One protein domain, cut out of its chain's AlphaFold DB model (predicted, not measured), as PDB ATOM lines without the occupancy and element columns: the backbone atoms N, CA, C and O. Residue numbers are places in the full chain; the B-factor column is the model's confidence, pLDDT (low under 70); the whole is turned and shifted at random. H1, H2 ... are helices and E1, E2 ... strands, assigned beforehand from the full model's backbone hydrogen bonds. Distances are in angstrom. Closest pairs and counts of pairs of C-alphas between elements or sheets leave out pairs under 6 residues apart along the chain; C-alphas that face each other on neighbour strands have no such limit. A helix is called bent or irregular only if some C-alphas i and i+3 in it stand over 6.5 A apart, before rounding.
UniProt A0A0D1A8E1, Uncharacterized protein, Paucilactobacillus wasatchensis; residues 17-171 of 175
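This is residues 17 to 171 of the 175 residues of an uncharacterized protein of Paucilactobacillus wasatchensis (UniProt A0A0D1A8E1). What would one see first? One strongly twisted sheet of four parallel strands is covered on one face by a row of three helices, H3, H4 and H5, with H1 and H6 at opposite ends of the longest axis and H2 off the sheet, near H3. How is it made up? The 155 printed residues hold six named helices and four named strands, in the order H1 E1 H2 H3 E2 H4 E3 H5 E4 H6, and the sheet runs E1 E2 E3 E4; the class is mixed, helices and strands. How large is it? It is compact, with a radius of gyration of the C-alphas of 15.0 A and spans of 41 by 34 by 28 A.

Where does the first half run? H1 is residues 21 to 28, from C-alpha 21 at (155.619, 132.201, 206.340); then come E1, 35 to 37, H2, 39 to 47, H3, 57 to 68, 15.9 A long, and E2, 75 to 78. What follows? H4 is 86 to 98, 18.4 A; E3 is 101 to 107, 15.7 A; H5 is 124 to 137, 19.9 A; E4 is 144 to 148, 13.0 A. Where does the last element end? H6 is 152 to 170, 21.6 A, and ends at C-alpha 170 at (128.896, 153.346, 219.633); it is irregular, C-alphas 154 and 157 being 9.6 A apart, with a kink of 69 degrees near residue 159.

How do the strands pair? N 37 and O 76 of E1 and E2 are 2.8 A apart, N 77 and O 103 of E2 and E3 2.8 A, and N 104 and O 144 of E3 and E4 2.8 A. E1, H2 H3, E2, then E2, H4, E3, then E3, H5, E4 are strand-helix-strand units, two parallel neighbour strands with helices between, each with a right-handed crossover. Where are the helices? H3, H4 and H5 are on the same face, at heights over the sheet of 9.6 A, 10.5 A and 9.8 A. H4 touches H5, with the C-alphas of Tyr 90 and Ala 134 closest at 4.5 A, while H6, not on the sheet, touches H5 with residues 162 to 170 alone. How are the helix backbones? Every O i to N i+4 pair is within hydrogen-bond range in H1, H2, H3, H4 and H5, and 13 of 15 in H6.

How far does it reach? The C-alphas farthest apart, those of Lys 70 and Thr 158, are 41.8 A apart. Are there cuts or long links? The printed part has no cut, and E3 to H5 is a long link of 16 residues. Where is confidence low? Residues 170 to 171 are under 70, and the mean pLDDT of the printed part is 94.7.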
ATOM      1  N   ALA A  17     147.984 139.970 200.939       97.19
ATOM      2  CA  ALA A  17     147.535 138.862 201.772       97.19
ATOM      3  C   ALA A  17     148.528 137.692 201.708       97.19
ATOM      4  O   ALA A  17     149.100 137.416 200.653       97.19
ATOM      5  N   ALA A  18     148.695 136.987 202.823       97.50
ATOM      6  CA  ALA A  18     149.511 135.785 202.939       97.50
ATOM      7  C   ALA A  18     148.808 134.729 203.804       97.50
ATOM      8  O   ALA A  18     148.047 135.069 204.707       97.50
ATOM      9  N   GLY A  19     149.085 133.448 203.539       96.50
ATOM     10  CA  GLY A  19     148.646 132.316 204.373       96.50
ATOM     11  C   GLY A  19     149.789 131.475 204.928       96.50
ATOM     12  O   GLY A  19     149.544 130.487 205.611       96.50
ATOM     13  N   ASP A  20     151.036 131.845 204.632       96.19
ATOM     14  CA  ASP A  20     152.223 131.086 205.003       96.19
ATOM     15  C   ASP A  20     153.439 131.995 205.241       96.19
ATOM     16  O   ASP A  20     153.502 133.145 204.797       96.19
ATOM     17  N   GLY A  21     154.430 131.451 205.950       95.06
ATOM     18  CA  GLY A  21     155.619 132.201 206.340       95.06
ATOM     19  C   GLY A  21     156.607 132.480 205.204       95.06
ATOM     20  O   GLY A  21     157.395 133.410 205.332       95.06
ATOM     21  N   GLN A  22     156.610 131.705 204.113       94.75
ATOM     22  CA  GLN A  22     157.481 132.000 202.966       94.75
ATOM     23  C   GLN A  22     156.962 133.228 202.221       94.75
ATOM     24  O   GLN A  22     157.746 134.113 201.885       94.75
ATOM     25  N   THR A  23     155.644 133.307 202.030       96.25
ATOM     26  CA  THR A  23     154.984 134.471 201.438       96.25
ATOM     27  C   THR A  23     155.187 135.716 202.302       96.25
ATOM     28  O   THR A  23     155.559 136.752 201.765       96.25
ATOM     29  N   ILE A  24     155.038 135.624 203.632       95.81
ATOM     30  CA  ILE A  24     155.334 136.751 204.541       95.81
ATOM     31  C   ILE A  24     156.772 137.242 204.377       95.81
ATOM     32  O   ILE A  24     156.977 138.430 204.148       95.81
ATOM     33  N   ASN A  25     157.752 136.335 204.412       93.38
ATOM     34  CA  ASN A  25     159.157 136.711 204.256       93.38
ATOM     35  C   ASN A  25     159.420 137.425 202.920       93.38
ATOM     36  O   ASN A  25     160.178 138.386 202.879       93.38
ATOM     37  N   ALA A  26     158.798 136.964 201.832       94.25
ATOM     38  CA  ALA A  26     158.939 137.603 200.526       94.25
ATOM     39  C   ALA A  26     158.288 138.999 200.479       94.25
ATOM     40  O   ALA A  26     158.781 139.886 199.789       94.25
ATOM     41  N   LEU A  27     157.179 139.201 201.198       95.19
ATOM     42  CA  LEU A  27     156.470 140.484 201.253       95.19
ATOM     43  C   LEU A  27     157.162 141.512 202.155       95.19
ATOM     44  O   LEU A  27     157.079 142.703 201.865       95.19
ATOM     45  N   ASP A  28     157.870 141.073 203.197       92.56
ATOM     46  CA  ASP A  28     158.670 141.954 204.058       92.56
ATOM     47  C   ASP A  28     159.798 142.669 203.292       92.56
ATOM     48  O   ASP A  28     160.221 143.754 203.682       92.56
ATOM     49  N   GLU A  29     160.266 142.109 202.173       89.12
ATOM     50  CA  GLU A  29     161.262 142.751 201.304       89.12
ATOM     51  C   GLU A  29     160.671 143.879 200.433       89.12
ATOM     52  O   GLU A  29     161.418 144.620 199.793       89.12
ATOM     53  N   ALA A  30     159.340 144.013 200.381       85.94
ATOM     54  CA  ALA A  30     158.631 144.868 199.429       85.94
ATOM     55  C   ALA A  30     158.048 146.168 200.032       85.94
ATOM     56  O   ALA A  30     157.248 146.828 199.369       85.94
ATOM     57  N   ASP A  31     158.459 146.556 201.250       85.25
ATOM     58  CA  ASP A  31     158.095 147.819 201.935       85.25
ATOM     59  C   ASP A  31     156.574 148.109 201.992       85.25
ATOM     60  O   ASP A  31     156.125 149.262 201.984       85.25
ATOM     61  N   PHE A  32     155.740 147.065 202.067       92.75
ATOM     62  CA  PHE A  32     154.301 147.230 202.278       92.75
ATOM     63  C   PHE A  32     153.999 147.709 203.709       92.75
ATOM     64  O   PHE A  32     154.692 147.340 204.655       92.75
ATOM     65  N   PRO A  33     152.933 148.504 203.918       92.56
ATOM     66  CA  PRO A  33     152.626 149.063 205.236       92.56
ATOM     67  C   PRO A  33     152.162 148.017 206.263       92.56
ATOM     68  O   PRO A  33     152.259 148.258 207.466       92.56
ATOM     69  N   ALA A  34     151.619 146.894 205.794       95.50
ATOM     70  CA  ALA A  34     151.224 145.732 206.583       95.50
ATOM     71  C   ALA A  34     150.992 144.529 205.663       95.50
ATOM     72  O   ALA A  34     150.882 144.680 204.445       95.50
ATOM     73  N   ILE A  35     150.840 143.352 206.267       97.56
ATOM     74  CA  ILE A  35     150.445 142.113 205.594       97.56
ATOM     75  C   ILE A  35     149.163 141.592 206.252       97.56
ATOM     76  O   ILE A  35     149.082 141.494 207.477       97.56
ATOM     77  N   LEU A  36     148.156 141.240 205.451       97.75
ATOM     78  CA  LEU A  36     146.978 140.516 205.929       97.75
ATOM     79  C   LEU A  36     147.309 139.028 206.048       97.75
ATOM     80  O   LEU A  36     147.566 138.367 205.044       97.75
ATOM     81  N   LEU A  37     147.262 138.491 207.266       97.94
ATOM     82  CA  LEU A  37     147.278 137.050 207.489       97.94
ATOM     83  C   LEU A  37     145.871 136.503 207.229       97.94
ATOM     84  O   LEU A  37     145.035 136.438 208.127       97.94
ATOM     85  N   ASP A  38     145.591 136.164 205.978       96.94
ATOM     86  CA  ASP A  38     144.240 135.860 205.508       96.94
ATOM     87  C   ASP A  38     143.722 134.523 206.059       96.94
ATOM     88  O   ASP A  38     144.429 133.507 206.030       96.94
ATOM     89  N   GLY A  39     142.477 134.500 206.549       94.25
ATOM     90  CA  GLY A  39     141.865 133.304 207.127       94.25
ATOM     91  C   GLY A  39     141.648 132.175 206.115       94.25
ATOM     92  O   GLY A  39     141.784 130.999 206.468       94.25
ATOM     93  N   THR A  40     141.381 132.497 204.844       95.19
ATOM     94  CA  THR A  40     141.214 131.497 203.776       95.19
ATOM     95  C   THR A  40     142.538 130.843 203.433       95.19
ATOM     96  O   THR A  40     142.634 129.615 203.460       95.19
ATOM     97  N   LEU A  41     143.561 131.651 203.153       96.81
ATOM     98  CA  LEU A  41     144.893 131.150 202.820       96.81
ATOM     99  C   LEU A  41     145.478 130.356 203.995       96.81
ATOM    100  O   LEU A  41     145.998 129.263 203.800       96.81
ATOM    101  N   THR A  42     145.303 130.846 205.225       96.56
ATOM    102  CA  THR A  42     145.736 130.127 206.433       96.56
ATOM    103  C   THR A  42     145.017 128.785 206.587       96.56
ATOM    104  O   THR A  42     145.650 127.780 206.908       96.56
ATOM    105  N   THR A  43     143.706 128.731 206.324       96.38
ATOM    106  CA  THR A  43     142.942 127.473 206.370       96.38
ATOM    107  C   THR A  43     143.451 126.474 205.332       96.38
ATOM    108  O   THR A  43     143.657 125.305 205.657       96.38
ATOM    109  N   GLN A  44     143.734 126.929 204.111       95.94
ATOM    110  CA  GLN A  44     144.314 126.084 203.066       95.94
ATOM    111  C   GLN A  44     145.696 125.558 203.470       95.94
ATOM    112  O   GLN A  44     145.992 124.384 203.260       95.94
ATOM    113  N   THR A  45     146.528 126.390 204.097       96.31
ATOM    114  CA  THR A  45     147.868 125.997 204.551       96.31
ATOM    115  C   THR A  45     147.837 125.012 205.719       96.31
ATOM    116  O   THR A  45     148.615 124.059 205.724       96.31
ATOM    117  N   LEU A  46     146.970 125.221 206.713       96.06
ATOM    118  CA  LEU A  46     146.936 124.391 207.922       96.06
ATOM    119  C   LEU A  46     146.099 123.123 207.761       96.06
ATOM    120  O   LEU A  46     146.480 122.077 208.285       96.06
ATOM    121  N   LEU A  47     144.963 123.215 207.067       95.25
ATOM    122  CA  LEU A  47     143.979 122.133 206.972       95.25
ATOM    123  C   LEU A  47     143.944 121.468 205.592       95.25
ATOM    124  O   LEU A  47     143.399 120.375 205.475       95.25
ATOM    125  N   GLY A  48     144.513 122.090 204.552       95.19
ATOM    126  CA  GLY A  48     144.425 121.575 203.180       95.19
ATOM    127  C   GLY A  48     143.016 121.653 202.584       95.19
ATOM    128  O   GLY A  48     142.727 120.958 201.616       95.19
ATOM    129  N   GLU A  49     142.145 122.482 203.164       92.44
ATOM    130  CA  GLU A  49     140.717 122.557 202.856       92.44
ATOM    131  C   GLU A  49     140.269 124.001 202.602       92.44
ATOM    132  O   GLU A  49     140.968 124.969 202.913       92.44
ATOM    133  N   ASN A  50     139.067 124.156 202.048       90.06
ATOM    134  CA  ASN A  50     138.440 125.470 201.920       90.06
ATOM    135  C   ASN A  50     138.018 126.015 203.293       90.06
ATOM    136  O   ASN A  50     137.656 125.256 204.194       90.06
ATOM    137  N   ASN A  51     137.982 127.342 203.437       89.75
ATOM    138  CA  ASN A  51     137.535 127.981 204.672       89.75
ATOM    139  C   ASN A  51     136.021 127.833 204.879       89.75
ATOM    140  O   ASN A  51     135.215 128.652 204.436       89.75
ATOM    141  N   GLN A  52     135.659 126.748 205.557       91.00
ATOM    142  CA  GLN A  52     134.298 126.400 205.953       91.00
ATOM    143  C   GLN A  52     134.027 126.717 207.433       91.00
ATOM    144  O   GLN A  52     133.160 126.092 208.042       91.00
ATOM    145  N   GLY A  53     134.798 127.632 208.035       91.31
ATOM    146  CA  GLY A  53     134.655 127.970 209.450       91.31
ATOM    147  C   GLY A  53     135.182 126.896 210.408       91.31
ATOM    148  O   GLY A  53     134.746 126.815 211.553       91.31
ATOM    149  N   LEU A  54     136.088 126.039 209.923       92.75
ATOM    150  CA  LEU A  54     136.682 124.940 210.693       92.75
ATOM    151  C   LEU A  54     137.900 125.375 211.509       92.75
ATOM    152  O   LEU A  54     138.196 124.760 212.531       92.75
ATOM    153  N   LEU A  55     138.609 126.411 211.050       94.44
ATOM    154  CA  LEU A  55     139.821 126.892 211.697       94.44
ATOM    155  C   LEU A  55     139.482 127.469 213.072       94.44
ATOM    156  O   LEU A  55     138.787 128.484 213.179       94.44
ATOM    157  N   SER A  56     139.975 126.829 214.129       96.38
ATOM    158  CA  SER A  56     139.714 127.276 215.493       96.38
ATOM    159  C   SER A  56     140.567 128.488 215.870       96.38
ATOM    160  O   SER A  56     141.662 128.701 215.344       96.38
ATOM    161  N   LEU A  57     140.102 129.246 216.868       98.00
ATOM    162  CA  LEU A  57     140.864 130.363 217.433       98.00
ATOM    163  C   LEU A  57     142.263 129.928 217.893       98.00
ATOM    164  O   LEU A  57     143.232 130.624 217.627       98.00
ATOM    165  N   SER A  58     142.382 128.782 218.568       98.06
ATOM    166  CA  SER A  58     143.661 128.324 219.128       98.06
ATOM    167  C   SER A  58     144.681 127.969 218.042       98.06
ATOM    168  O   SER A  58     145.868 128.267 218.187       98.06
ATOM    169  N   GLU A  59     144.231 127.343 216.950       97.88
ATOM    170  CA  GLU A  59     145.082 127.036 215.793       97.88
ATOM    171  C   GLU A  59     145.538 128.322 215.106       97.88
ATOM    172  O   GLU A  59     146.735 128.497 214.862       97.88
ATOM    173  N   TYR A  60     144.607 129.249 214.871       98.19
ATOM    174  CA  TYR A  60     144.911 130.519 214.223       98.19
ATOM    175  C   TYR A  60     145.817 131.409 215.080       98.19
ATOM    176  O   TYR A  60     146.821 131.913 214.587       98.19
ATOM    177  N   ALA A  61     145.548 131.535 216.381       98.69
ATOM    178  CA  ALA A  61     146.364 132.311 217.311       98.69
ATOM    179  C   ALA A  61     147.788 131.760 217.423       98.69
ATOM    180  O   ALA A  61     148.750 132.530 217.459       98.69
ATOM    181  N   LYS A  62     147.948 130.429 217.451       98.56
ATOM    182  CA  LYS A  62     149.277 129.813 217.411       98.56
ATOM    183  C   LYS A  62     149.998 130.164 216.110       98.56
ATOM    184  O   LYS A  62     151.172 130.524 216.158       98.56
ATOM    185  N   PHE A  63     149.315 130.039 214.976       98.38
ATOM    186  CA  PHE A  63     149.905 130.314 213.672       98.38
ATOM    187  C   PHE A  63     150.297 131.787 213.519       98.38
ATOM    188  O   PHE A  63     151.430 132.074 213.141       98.38
ATOM    189  N   LEU A  64     149.415 132.708 213.912       98.69
ATOM    190  CA  LEU A  64     149.671 134.146 213.953       98.69
ATOM    191  C   LEU A  64     150.922 134.471 214.770       98.69
ATOM    192  O   LEU A  64     151.771 135.214 214.290       98.69
ATOM    193  N   ARG A  65     151.094 133.859 215.947       98.62
ATOM    194  CA  ARG A  65     152.305 134.043 216.760       98.62
ATOM    195  C   ARG A  65     153.567 133.565 216.047       98.62
ATOM    196  O   ARG A  65     154.580 134.259 216.066       98.62
ATOM    197  N   ASP A  66     153.513 132.400 215.406       97.81
ATOM    198  CA  ASP A  66     154.652 131.860 214.658       97.81
ATOM    199  C   ASP A  66     155.000 132.741 213.437       97.81
ATOM    200  O   ASP A  66     156.174 132.850 213.075       97.81
ATOM    201  N   MET A  67     154.001 133.382 212.817       97.62
ATOM    202  CA  MET A  67     154.184 134.351 211.729       97.62
ATOM    203  C   MET A  67     154.731 135.687 212.235       97.62
ATOM    204  O   MET A  67     155.691 136.201 211.671       97.62
ATOM    205  N   HIS A  68     154.183 136.217 213.328       97.31
ATOM    206  CA  HIS A  68     154.615 137.471 213.943       97.31
ATOM    207  C   HIS A  68     156.093 137.442 214.346       97.31
ATOM    208  O   HIS A  68     156.803 138.421 214.155       97.31
ATOM    209  N   LEU A  69     156.590 136.305 214.845       94.94
ATOM    210  CA  LEU A  69     158.007 136.140 215.192       94.94
ATOM    211  C   LEU A  69     158.958 136.182 213.982       94.94
ATOM    212  O   LEU A  69     160.170 136.279 214.174       94.94
ATOM    213  N   LYS A  70     158.435 136.055 212.759       90.50
ATOM    214  CA  LYS A  70     159.208 136.124 211.511       90.50
ATOM    215  C   LYS A  70     159.008 137.441 210.774       90.50
ATOM    216  O   LYS A  70     159.962 137.924 210.177       90.50
ATOM    217  N   ALA A  71     157.791 137.975 210.828       94.25
ATOM    218  CA  ALA A  71     157.411 139.188 210.133       94.25
ATOM    219  C   ALA A  71     158.144 140.409 210.703       94.25
ATOM    220  O   ALA A  71     158.192 140.607 211.920       94.25
ATOM    221  N   THR A  72     158.669 141.263 209.829       93.44
ATOM    222  CA  THR A  72     159.093 142.624 210.203       93.44
ATOM    223  C   THR A  72     157.967 143.633 209.995       93.44
ATOM    224  O   THR A  72     157.899 144.633 210.717       93.44
ATOM    225  N   SER A  73     157.054 143.356 209.059       94.06
ATOM    226  CA  SER A  73     155.862 144.164 208.810       94.06
ATOM    227  C   SER A  73     154.763 143.924 209.857       94.06
ATOM    228  O   SER A  73     154.608 142.809 210.366       94.06
ATOM    229  N   PRO A  74     153.926 144.935 210.161       95.69
ATOM    230  CA  PRO A  74     152.722 144.740 210.962       95.69
ATOM    231  C   PRO A  74     151.773 143.720 210.319       95.69
ATOM    232  O   PRO A  74     151.509 143.775 209.117       95.69
ATOM    233  N   LEU A  75     151.219 142.813 211.129       97.62
ATOM    234  CA  LEU A  75     150.239 141.828 210.669       97.62
ATOM    235  C   LEU A  75     148.814 142.288 210.982       97.62
ATOM    236  O   LEU A  75     148.516 142.682 212.116       97.62
ATOM    237  N   ILE A  76     147.936 142.208 209.984       98.19
ATOM    238  CA  ILE A  76     146.484 142.274 210.158       98.19
ATOM    239  C   ILE A  76     145.994 140.834 210.324       98.19
ATOM    240  O   ILE A  76     146.221 140.004 209.445       98.19
ATOM    241  N   ALA A  77     145.348 140.533 211.445       98.31
ATOM    242  CA  ALA A  77     144.807 139.216 211.750       98.31
ATOM    243  C   ALA A  77     143.297 139.170 211.483       98.31
ATOM    244  O   ALA A  77     142.554 140.072 211.870       98.31
ATOM    245  N   ASP A  78     142.842 138.097 210.849       97.31
ATOM    246  CA  ASP A  78     141.434 137.820 210.584       97.31
ATOM    247  C   ASP A  78     140.738 137.340 211.871       97.31
ATOM    248  O   ASP A  78     140.940 136.220 212.341       97.31
ATOM    249  N   LEU A  79     139.916 138.208 212.466       97.94
ATOM    250  CA  LEU A  79     139.101 137.893 213.644       97.94
ATOM    251  C   LEU A  79     137.804 137.147 213.255       97.94
ATOM    252  O   LEU A  79     136.977 136.842 214.122       97.94
ATOM    253  N   GLN A  80     137.624 136.821 211.968       96.56
ATOM    254  CA  GLN A  80     136.430 136.198 211.396       96.56
ATOM    255  C   GLN A  80     135.162 136.953 211.825       96.56
ATOM    256  O   GLN A  80     135.175 138.175 211.939       96.56
ATOM    257  N   SER A  81     134.069 136.249 212.130       97.00
ATOM    258  CA  SER A  81     132.859 136.815 212.743       97.00
ATOM    259  C   SER A  81     132.912 136.838 214.281       97.00
ATOM    260  O   SER A  81     131.872 136.847 214.956       97.00
ATOM    261  N   GLY A  82     134.124 136.817 214.856       97.56
ATOM    262  CA  GLY A  82     134.374 136.906 216.295       97.56
ATOM    263  C   GLY A  82     134.348 135.572 217.045       97.56
ATOM    264  O   GLY A  82     134.130 135.571 218.256       97.56
ATOM    265  N   PHE A  83     134.533 134.449 216.343       97.75
ATOM    266  CA  PHE A  83     134.635 133.089 216.903       97.75
ATOM    267  C   PHE A  83     133.468 132.651 217.821       97.75
ATOM    268  O   PHE A  83     133.633 131.782 218.679       97.75
ATOM    269  N   GLY A  84     132.280 133.246 217.661       96.69
ATOM    270  CA  GLY A  84     131.067 132.857 218.383       96.69
ATOM    271  C   GLY A  84     130.236 134.046 218.863       96.69
ATOM    272  O   GLY A  84     129.845 134.905 218.075       96.69
ATOM    273  N   SER A  85     129.920 134.053 220.160       97.69
ATOM    274  CA  SER A  85     129.178 135.120 220.849       97.69
ATOM    275  C   SER A  85     130.073 136.328 221.176       97.69
ATOM    276  O   SER A  85     131.295 136.202 221.100       97.69
ATOM    277  N   PRO A  86     129.525 137.466 221.650       97.94
ATOM    278  CA  PRO A  86     130.341 138.595 222.103       97.94
ATOM    279  C   PRO A  86     131.417 138.227 223.140       97.94
ATOM    280  O   PRO A  86     132.524 138.744 223.071       97.94
ATOM    281  N   LEU A  87     131.152 137.285 224.057       98.19
ATOM    282  CA  LEU A  87     132.171 136.818 225.011       98.19
ATOM    283  C   LEU A  87     133.314 136.061 224.322       98.19
ATOM    284  O   LEU A  87     134.471 136.199 224.715       98.19
ATOM    285  N   ASN A  88     133.004 135.284 223.279       98.56
ATOM    286  CA  ASN A  88     134.030 134.649 222.457       98.56
ATOM    287  C   ASN A  88     134.829 135.703 221.694       98.56
ATOM    288  O   ASN A  88     136.046 135.597 221.628       98.56
ATOM    289  N   THR A  89     134.160 136.739 221.186       98.75
ATOM    290  CA  THR A  89     134.802 137.830 220.452       98.75
ATOM    291  C   THR A  89     135.756 138.632 221.332       98.75
ATOM    292  O   THR A  89     136.864 138.917 220.891       98.75
ATOM    293  N   TYR A  90     135.374 138.934 222.578       98.69
ATOM    294  CA  TYR A  90     136.268 139.540 223.572       98.69
ATOM    295  C   TYR A  90     137.548 138.717 223.736       98.69
ATOM    296  O   TYR A  90     138.655 139.227 223.578       98.69
ATOM    297  N   TYR A  91     137.388 137.419 224.010       98.69
ATOM    298  CA  TYR A  91     138.518 136.527 224.253       98.69
ATOM    299  C   TYR A  91     139.392 136.364 223.003       98.69
ATOM    300  O   TYR A  91     140.616 136.389 223.089       98.69
ATOM    301  N   ALA A  92     138.769 136.233 221.832       98.75
ATOM    302  CA  ALA A  92     139.462 136.114 220.560       98.75
ATOM    303  C   ALA A  92     140.264 137.372 220.223       98.75
ATOM    304  O   ALA A  92     141.409 137.256 219.799       98.75
ATOM    305  N   ALA A  93     139.703 138.563 220.447       98.69
ATOM    306  CA  ALA A  93     140.418 139.810 220.216       98.69
ATOM    307  C   ALA A  93     141.664 139.918 221.105       98.69
ATOM    308  O   ALA A  93     142.756 140.170 220.598       98.69
ATOM    309  N   GLN A  94     141.514 139.635 222.403       98.69
ATOM    310  CA  GLN A  94     142.628 139.620 223.353       98.69
ATOM    311  C   GLN A  94     143.718 138.616 222.941       98.69
ATOM    312  O   GLN A  94     144.908 138.925 222.974       98.69
ATOM    313  N   GLU A  95     143.326 137.405 222.542       98.81
ATOM    314  CA  GLU A  95     144.275 136.354 222.171       98.81
ATOM    315  C   GLU A  95     145.004 136.672 220.857       98.81
ATOM    316  O   GLU A  95     146.221 136.507 220.778       98.81
ATOM    317  N   LEU A  96     144.305 137.170 219.833       98.81
ATOM    318  CA  LEU A  96     144.941 137.533 218.562       98.81
ATOM    319  C   LEU A  96     145.859 138.753 218.695       98.81
ATOM    320  O   LEU A  96     146.925 138.768 218.079       98.81
ATOM    321  N   GLU A  97     145.505 139.731 219.532       98.62
ATOM    322  CA  GLU A  97     146.407 140.832 219.889       98.62
ATOM    323  C   GLU A  97     147.685 140.298 220.549       98.62
ATOM    324  O   GLU A  97     148.793 140.600 220.099       98.62
ATOM    325  N   ARG A  98     147.554 139.447 221.576       98.50
ATOM    326  CA  ARG A  98     148.699 138.839 222.278       98.50
ATOM    327  C   ARG A  98     149.561 137.963 221.377       98.50
ATOM    328  O   ARG A  98     150.764 137.844 221.608       98.50
ATOM    329  N   SER A  99     148.968 137.368 220.349       98.69
ATOM    330  CA  SER A  99     149.685 136.616 219.322       98.69
ATOM    331  C   SER A  99     150.380 137.492 218.276       98.69
ATOM    332  O   SER A  99     151.073 136.950 217.421       98.69
ATOM    333  N   GLY A 100     150.263 138.820 218.348       97.75
ATOM    334  CA  GLY A 100     150.997 139.753 217.489       97.75
ATOM    335  C   GLY A 100     150.177 140.373 216.358       97.75
ATOM    336  O   GLY A 100     150.748 140.975 215.447       97.75
ATOM    337  N   GLY A 101     148.847 140.247 216.396       98.12
ATOM    338  CA  GLY A 101     147.950 140.981 215.508       98.12
ATOM    339  C   GLY A 101     147.962 142.473 215.836       98.12
ATOM    340  O   GLY A 101     147.450 142.891 216.868       98.12
ATOM    341  N   SER A 102     148.527 143.289 214.945       96.69
ATOM    342  CA  SER A 102     148.562 144.756 215.096       96.69
ATOM    343  C   SER A 102     147.225 145.421 214.752       96.69
ATOM    344  O   SER A 102     146.912 146.527 215.191       96.69
ATOM    345  N   THR A 103     146.438 144.737 213.928       97.44
ATOM    346  CA  THR A 103     145.096 145.118 213.509       97.44
ATOM    347  C   THR A 103     144.266 143.850 213.435       97.44
ATOM    348  O   THR A 103     144.730 142.851 212.892       97.44
ATOM    349  N   LEU A 104     143.054 143.879 213.970       98.12
ATOM    350  CA  LEU A 104     142.118 142.763 213.914       98.12
ATOM    351  C   LEU A 104     140.989 143.097 212.945       98.12
ATOM    352  O   LEU A 104     140.411 144.180 213.030       98.12
ATOM    353  N   LEU A 105     140.663 142.181 212.040       97.38
ATOM    354  CA  LEU A 105     139.609 142.355 211.043       97.38
ATOM    355  C   LEU A 105     138.382 141.521 211.427       97.38
ATOM    356  O   LEU A 105     138.398 140.303 211.283       97.38
ATOM    357  N   LEU A 106     137.329 142.166 211.929       97.75
ATOM    358  CA  LEU A 106     136.058 141.528 212.298       97.75
ATOM    359  C   LEU A 106     135.053 141.680 211.152       97.75
ATOM    360  O   LEU A 106     134.786 142.799 210.717       97.75
ATOM    361  N   ASN A 107     134.467 140.581 210.686       96.19
ATOM    362  CA  ASN A 107     133.415 140.598 209.673       96.19
ATOM    363  C   ASN A 107     132.006 140.451 210.273       96.19
ATOM    364  O   ASN A 107     131.833 140.050 211.426       96.19
ATOM    365  N   ASP A 108     130.989 140.810 209.488       96.44
ATOM    366  CA  ASP A 108     129.580 140.780 209.896       96.44
ATOM    367  C   ASP A 108     128.826 139.515 209.466       96.44
ATOM    368  O   ASP A 108     127.591 139.494 209.475       96.44
ATOM    369  N   GLN A 109     129.543 138.442 209.132       96.50
ATOM    370  CA  GLN A 109     128.917 137.160 208.830       96.50
ATOM    371  C   GLN A 109     128.274 136.536 210.078       96.50
ATOM    372  O   GLN A 109     128.698 136.755 211.219       96.50
ATOM    373  N   LEU A 110     127.262 135.696 209.868       95.69
ATOM    374  CA  LEU A 110     126.803 134.767 210.898       95.69
ATOM    375  C   LEU A 110     127.946 133.799 211.260       95.69
ATOM    376  O   LEU A 110     128.755 133.452 210.407       95.69
ATOM    377  N   TYR A 111     128.050 133.380 212.523       94.44
ATOM    378  CA  TYR A 111     129.059 132.393 212.928       94.44
ATOM    379  C   TYR A 111     128.596 130.956 212.601       94.44
ATOM    380  O   TYR A 111     127.445 130.627 212.912       94.44
ATOM    381  N   PRO A 112     129.477 130.077 212.081       93.06
ATOM    382  CA  PRO A 112     130.878 130.339 211.738       93.06
ATOM    383  C   PRO A 112     131.040 131.118 210.426       93.06
ATOM    384  O   PRO A 112     130.160 131.097 209.577       93.06
ATOM    385  N   SER A 113     132.158 131.839 210.280       91.50
ATOM    386  CA  SER A 113     132.456 132.587 209.052       91.50
ATOM    387  C   SER A 113     132.977 131.649 207.961       91.50
ATOM    388  O   SER A 113     133.756 130.737 208.238       91.50
ATOM    389  N   HIS A 114     132.563 131.892 206.720       89.69
ATOM    390  CA  HIS A 114     132.901 131.084 205.554       89.69
ATOM    391  C   HIS A 114     133.467 131.952 204.426       89.69
ATOM    392  O   HIS A 114     133.086 133.113 204.257       89.69
ATOM    393  N   SER A 115     134.300 131.346 203.581       88.56
ATOM    394  CA  SER A 115     134.728 131.933 202.304       88.56
ATOM    395  C   SER A 115     133.849 131.409 201.173       88.56
ATOM    396  O   SER A 115     134.282 130.602 200.349       88.56
ATOM    397  N   ILE A 116     132.584 131.822 201.181       85.31
ATOM    398  CA  ILE A 116     131.602 131.518 200.133       85.31
ATOM    399  C   ILE A 116     131.145 132.800 199.450       85.31
ATOM    400  O   ILE A 116     131.260 133.888 200.011       85.31
ATOM    401  N   ASP A 117     130.577 132.663 198.256       83.12
ATOM    402  CA  ASP A 117     129.830 133.756 197.658       83.12
ATOM    403  C   ASP A 117     128.561 134.000 198.476       83.12
ATOM    404  O   ASP A 117     127.803 133.080 198.783       83.12
ATOM    405  N   GLN A 118     128.325 135.265 198.801       90.06
ATOM    406  CA  GLN A 118     127.124 135.740 199.474       90.06
ATOM    407  C   GLN A 118     126.825 135.145 200.876       90.06
ATOM    408  O   GLN A 118     125.720 134.633 201.090       90.06
ATOM    409  N   PRO A 119     127.745 135.205 201.865       91.62
ATOM    410  CA  PRO A 119     127.469 134.762 203.228       91.62
ATOM    411  C   PRO A 119     126.250 135.443 203.860       91.62
ATOM    412  O   PRO A 119     125.938 136.610 203.612       91.62
ATOM    413  N   GLN A 120     125.571 134.695 204.730       93.00
ATOM    414  CA  GLN A 120     124.536 135.254 205.595       93.00
ATOM    415  C   GLN A 120     125.167 136.218 206.595       93.00
ATOM    416  O   GLN A 120     126.208 135.907 207.180       93.00
ATOM    417  N   THR A 121     124.520 137.360 206.827       95.69
ATOM    418  CA  THR A 121     125.016 138.352 207.783       95.69
ATOM    419  C   THR A 121     124.251 138.347 209.094       95.69
ATOM    420  O   THR A 121     123.081 137.971 209.173       95.69
ATOM    421  N   THR A 122     124.939 138.750 210.157       95.25
ATOM    422  CA  THR A 122     124.339 138.931 211.476       95.25
ATOM    423  C   THR A 122     123.586 140.259 211.567       95.25
ATOM    424  O   THR A 122     123.727 141.136 210.722       95.25
ATOM    425  N   THR A 123     122.793 140.468 212.614       94.12
ATOM    426  CA  THR A 123     122.063 141.734 212.827       94.12
ATOM    427  C   THR A 123     123.007 142.916 213.124       94.12
ATOM    428  O   THR A 123     124.127 142.701 213.593       94.12
ATOM    429  N   PRO A 124     122.603 144.178 212.873       92.88
ATOM    430  CA  PRO A 124     123.390 145.347 213.280       92.88
ATOM    431  C   PRO A 124     123.705 145.367 214.783       92.88
ATOM    432  O   PRO A 124     124.796 145.772 215.184       92.88
ATOM    433  N   GLU A 125     122.773 144.902 215.613       92.38
ATOM    434  CA  GLU A 125     122.909 144.832 217.066       92.38
ATOM    435  C   GLU A 125     123.956 143.801 217.504       92.38
ATOM    436  O   GLU A 125     124.762 144.093 218.389       92.38
ATOM    437  N   ASP A 126     123.981 142.619 216.878       95.00
ATOM    438  CA  ASP A 126     124.997 141.593 217.156       95.00
ATOM    439  C   ASP A 126     126.392 142.056 216.725       95.00
ATOM    440  O   ASP A 126     127.330 141.989 217.522       95.00
ATOM    441  N   LEU A 127     126.523 142.613 215.512       95.75
ATOM    442  CA  LEU A 127     127.789 143.182 215.034       95.75
ATOM    443  C   LEU A 127     128.302 144.257 215.997       95.75
ATOM    444  O   LEU A 127     129.488 144.285 216.335       95.75
ATOM    445  N   LEU A 128     127.411 145.122 216.484       94.88
ATOM    446  CA  LEU A 128     127.771 146.142 217.455       94.88
ATOM    447  C   LEU A 128     128.222 145.536 218.793       94.88
ATOM    448  O   LEU A 128     129.227 145.972 219.360       94.88
ATOM    449  N   GLY A 129     127.492 144.543 219.304       95.50
ATOM    450  CA  GLY A 129     127.840 143.844 220.542       95.50
ATOM    451  C   GLY A 129     129.223 143.200 220.465       95.50
ATOM    452  O   GLY A 129     130.041 143.383 221.365       95.50
ATOM    453  N   LYS A 130     129.515 142.524 219.354       97.50
ATOM    454  CA  LYS A 130     130.825 141.925 219.071       97.50
ATOM    455  C   LYS A 130     131.925 142.964 218.900       97.50
ATOM    456  O   LYS A 130     133.008 142.779 219.438       97.50
ATOM    457  N   THR A 131     131.643 144.076 218.225       96.69
ATOM    458  CA  THR A 131     132.609 145.174 218.057       96.69
ATOM    459  C   THR A 131     133.017 145.763 219.407       96.69
ATOM    460  O   THR A 131     134.204 145.954 219.664       96.69
ATOM    461  N   ARG A 132     132.047 146.022 220.296       95.81
ATOM    462  CA  ARG A 132     132.320 146.498 221.662       95.81
ATOM    463  C   ARG A 132     133.133 145.484 222.451       95.81
ATOM    464  O   ARG A 132     134.155 145.840 223.014       95.81
ATOM    465  N   ALA A 133     132.722 144.219 222.416       97.44
ATOM    466  CA  ALA A 133     133.424 143.156 223.117       97.44
ATOM    467  C   ALA A 133     134.868 142.975 222.616       97.44
ATOM    468  O   ALA A 133     135.772 142.828 223.430       97.44
ATOM    469  N   ALA A 134     135.100 143.044 221.300       97.69
ATOM    470  CA  ALA A 134     136.440 143.018 220.720       97.69
ATOM    471  C   ALA A 134     137.293 144.175 221.251       97.69
ATOM    472  O   ALA A 134     138.401 143.942 221.714       97.69
ATOM    473  N   LYS A 135     136.766 145.410 221.221       95.31
ATOM    474  CA  LYS A 135     137.455 146.598 221.747       95.31
ATOM    475  C   LYS A 135     137.781 146.482 223.231       95.31
ATOM    476  O   LYS A 135     138.898 146.808 223.607       95.31
ATOM    477  N   ASP A 136     136.833 146.015 224.039       96.31
ATOM    478  CA  ASP A 136     137.022 145.829 225.480       96.31
ATOM    479  C   ASP A 136     138.082 144.756 225.788       96.31
ATOM    480  O   ASP A 136     138.704 144.799 226.846       96.31
ATOM    481  N   GLY A 137     138.283 143.795 224.878       96.75
ATOM    482  CA  GLY A 137     139.292 142.742 225.007       96.75
ATOM    483  C   GLY A 137     140.715 143.169 224.644       96.75
ATOM    484  O   GLY A 137     141.653 142.476 225.032       96.75
ATOM    485  N   LEU A 138     140.892 144.280 223.921       97.19
ATOM    486  CA  LEU A 138     142.215 144.795 223.560       97.19
ATOM    487  C   LEU A 138     142.895 145.435 224.775       97.19
ATOM    488  O   LEU A 138     142.317 146.281 225.459       97.19
ATOM    489  N   GLU A 139     144.148 145.069 225.021       96.25
ATOM    490  CA  GLU A 139     144.970 145.601 226.110       96.25
ATOM    491  C   GLU A 139     145.925 146.696 225.618       96.25
ATOM    492  O   GLU A 139     146.269 147.605 226.379       96.25
ATOM    493  N   ASN A 140     146.350 146.641 224.352       94.94
ATOM    494  CA  ASN A 140     147.230 147.643 223.766       94.94
ATOM    495  C   ASN A 140     146.407 148.738 223.054       94.94
ATOM    496  O   ASN A 140     145.730 148.459 222.062       94.94
ATOM    497  N   PRO A 141     146.499 150.012 223.486       90.88
ATOM    498  CA  PRO A 141     145.730 151.105 222.887       90.88
ATOM    499  C   PRO A 141     146.093 151.394 221.421       90.88
ATOM    500  O   PRO A 141     145.319 152.049 220.726       90.88
ATOM    501  N   GLU A 142     147.250 150.921 220.947       91.62
ATOM    502  CA  GLU A 142     147.678 151.067 219.551       91.62
ATOM    503  C   GLU A 142     147.077 149.996 218.627       91.62
ATOM    504  O   GLU A 142     147.099 150.171 217.404       91.62
ATOM    505  N   THR A 143     146.545 148.897 219.178       94.88
ATOM    506  CA  THR A 143     145.930 147.829 218.384       94.88
ATOM    507  C   THR A 143     144.652 148.330 217.731       94.88
ATOM    508  O   THR A 143     143.757 148.903 218.366       94.88
ATOM    509  N   GLN A 144     144.544 148.100 216.427       94.31
ATOM    510  CA  GLN A 144     143.387 148.532 215.657       94.31
ATOM    511  C   GLN A 144     142.352 147.417 215.539       94.31
ATOM    512  O   GLN A 144     142.679 146.236 215.485       94.31
ATOM    513  N   LEU A 145     141.083 147.807 215.460       95.19
ATOM    514  CA  LEU A 145     139.988 146.923 215.079       95.19
ATOM    515  C   LEU A 145     139.386 147.510 213.811       95.19
ATOM    516  O   LEU A 145     139.025 148.685 213.817       95.19
ATOM    517  N   TRP A 146     139.296 146.728 212.746       95.12
ATOM    518  CA  TRP A 146     138.657 147.101 211.490       95.12
ATOM    519  C   TRP A 146     137.435 146.221 211.270       95.12
ATOM    520  O   TRP A 146     137.453 145.032 211.590       95.12
ATOM    521  N   ILE A 147     136.373 146.808 210.722       95.75
ATOM    522  CA  ILE A 147     135.126 146.096 210.445       95.75
ATOM    523  C   ILE A 147     134.994 145.875 208.942       95.75
ATOM    524  O   ILE A 147     134.996 146.829 208.166       95.75
ATOM    525  N   LYS A 148     134.850 144.613 208.538       95.06
ATOM    526  CA  LYS A 148     134.595 144.209 207.156       95.06
ATOM    527  C   LYS A 148     133.109 143.901 206.990       95.06
ATOM    528  O   LYS A 148     132.612 142.921 207.531       95.06
ATOM    529  N   LEU A 149     132.405 144.742 206.241       95.31
ATOM    530  CA  LEU A 149     131.002 144.522 205.902       95.31
ATOM    531  C   LEU A 149     130.901 143.729 204.603       95.31
ATOM    532  O   LEU A 149     131.353 144.201 203.559       95.31
ATOM    533  N   GLU A 150     130.297 142.550 204.659       94.31
ATOM    534  CA  GLU A 150     130.224 141.639 203.516       94.31
ATOM    535  C   GLU A 150     128.807 141.538 202.944       94.31
ATOM    536  O   GLU A 150     128.653 141.304 201.754       94.31
ATOM    537  N   GLY A 151     127.756 141.847 203.702       94.50
ATOM    538  CA  GLY A 151     126.362 141.647 203.275       94.50
ATOM    539  C   GLY A 151     125.780 142.643 202.272       94.50
ATOM    540  O   GLY A 151     124.580 142.909 202.321       94.50
ATOM    541  N   LEU A 152     126.563 143.204 201.345       94.25
ATOM    542  CA  LEU A 152     126.024 144.102 200.308       94.25
ATOM    543  C   LEU A 152     124.896 143.450 199.485       94.25
ATOM    544  O   LEU A 152     123.958 144.143 199.102       94.25
ATOM    545  N   TRP A 153     124.955 142.139 199.238       92.62
ATOM    546  CA  TRP A 153     123.871 141.385 198.585       92.62
ATOM    547  C   TRP A 153     122.639 141.185 199.481       92.62
ATOM    548  O   TRP A 153     121.543 141.010 198.960       92.62
ATOM    549  N   ASP A 154     122.822 141.184 200.802       92.44
ATOM    550  CA  ASP A 154     121.798 140.861 201.799       92.44
ATOM    551  C   ASP A 154     120.989 142.116 202.151       92.44
ATOM    552  O   ASP A 154     119.773 142.174 201.982       92.44
ATOM    553  N   TYR A 155     121.685 143.184 202.545       94.56
ATOM    554  CA  TYR A 155     121.069 144.414 203.052       94.56
ATOM    555  C   TYR A 155     121.298 145.653 202.161       94.56
ATOM    556  O   TYR A 155     120.818 146.747 202.478       94.56
ATOM    557  N   GLY A 156     122.016 145.519 201.040       95.31
ATOM    558  CA  GLY A 156     122.256 146.608 200.088       95.31
ATOM    559  C   GLY A 156     123.100 147.765 200.638       95.31
ATOM    560  O   GLY A 156     123.599 147.759 201.760       95.31
ATOM    561  N   ILE A 157     123.240 148.831 199.846       95.94
ATOM    562  CA  ILE A 157     124.002 150.025 200.254       95.94
ATOM    563  C   ILE A 157     123.354 150.711 201.468       95.94
ATOM    564  O   ILE A 157     124.051 151.153 202.379       95.94
ATOM    565  N   THR A 158     122.021 150.772 201.518       94.88
ATOM    566  CA  THR A 158     121.293 151.390 202.636       94.88
ATOM    567  C   THR A 158     121.557 150.666 203.956       94.88
ATOM    568  O   THR A 158     121.834 151.319 204.961       94.88
ATOM    569  N   GLY A 159     121.526 149.329 203.961       94.12
ATOM    570  CA  GLY A 159     121.851 148.549 205.153       94.12
ATOM    571  C   GLY A 159     123.317 148.687 205.567       94.12
ATOM    572  O   GLY A 159     123.601 148.785 206.761       94.12
ATOM    573  N   ALA A 160     124.240 148.796 204.602       95.19
ATOM    574  CA  ALA A 160     125.653 149.053 204.886       95.19
ATOM    575  C   ALA A 160     125.823 150.374 205.653       95.19
ATOM    576  O   ALA A 160     126.442 150.407 206.717       95.19
ATOM    577  N   TRP A 161     125.191 151.448 205.165       93.69
ATOM    578  CA  TRP A 161     125.211 152.756 205.826       93.69
ATOM    579  C   TRP A 161     124.568 152.740 207.207       93.69
ATOM    580  O   TRP A 161     125.061 153.408 208.118       93.69
ATOM    581  N   GLN A 162     123.494 151.969 207.392       91.44
ATOM    582  CA  GLN A 162     122.887 151.799 208.707       91.44
ATOM    583  C   GLN A 162     123.883 151.171 209.689       91.44
ATOM    584  O   GLN A 162     124.070 151.708 210.777       91.44
ATOM    585  N   ARG A 163     124.577 150.094 209.305       93.25
ATOM    586  CA  ARG A 163     125.595 149.449 210.155       93.25
ATOM    587  C   ARG A 163     126.747 150.390 210.488       93.25
ATOM    588  O   ARG A 163     127.080 150.523 211.662       93.25
ATOM    589  N   ILE A 164     127.289 151.094 209.492       92.94
ATOM    590  CA  ILE A 164     128.345 152.105 209.689       92.94
ATOM    591  C   ILE A 164     127.889 153.154 210.709       92.94
ATOM    592  O   ILE A 164     128.567 153.383 211.705       92.94
ATOM    593  N   SER A 165     126.682 153.699 210.535       88.88
ATOM    594  CA  SER A 165     126.119 154.709 211.441       88.88
ATOM    595  C   SER A 165     125.941 154.198 212.879       88.88
ATOM    596  O   SER A 165     126.013 154.977 213.832       88.88
ATOM    597  N   TYR A 166     125.648 152.907 213.063       86.00
ATOM    598  CA  TYR A 166     125.528 152.292 214.390       86.00
ATOM    599  C   TYR A 166     126.901 152.126 215.043       86.00
ATOM    600  O   TYR A 166     127.044 152.413 216.233       86.00
ATOM    601  N   LEU A 167     127.902 151.705 214.266       89.69
ATOM    602  CA  LEU A 167     129.281 151.552 214.723       89.69
ATOM    603  C   LEU A 167     129.883 152.910 215.113       89.69
ATOM    604  O   LEU A 167     130.365 153.037 216.234       89.69
ATOM    605  N   GLU A 168     129.740 153.940 214.271       85.00
ATOM    606  CA  GLU A 168     130.206 155.319 214.521       85.00
ATOM    607  C   GLU A 168     129.741 155.878 215.866       85.00
ATOM    608  O   GLU A 168     130.512 156.466 216.624       85.00
ATOM    609  N   LYS A 169     128.455 155.695 216.177       78.06
ATOM    610  CA  LYS A 169     127.850 156.230 217.403       78.06
ATOM    611  C   LYS A 169     128.303 155.498 218.656       78.06
ATOM    612  O   LYS A 169     128.190 156.040 219.753       78.06
ATOM    613  N   ALA A 170     128.716 154.247 218.512       69.50
ATOM    614  CA  ALA A 170     128.896 153.346 219.633       69.50
ATOM    615  C   ALA A 170     130.359 153.034 219.944       69.50
ATOM    616  O   ALA A 170     130.650 152.670 221.084       69.50
ATOM    617  N   VAL A 171     131.244 153.175 218.957       68.62
ATOM    618  CA  VAL A 171     132.694 153.048 219.077       68.62
ATOM    619  C   VAL A 171     133.299 154.110 218.152       68.62
ATOM    620  O   VAL A 171     133.224 153.946 216.936       68.62
TER     621      VAL A 171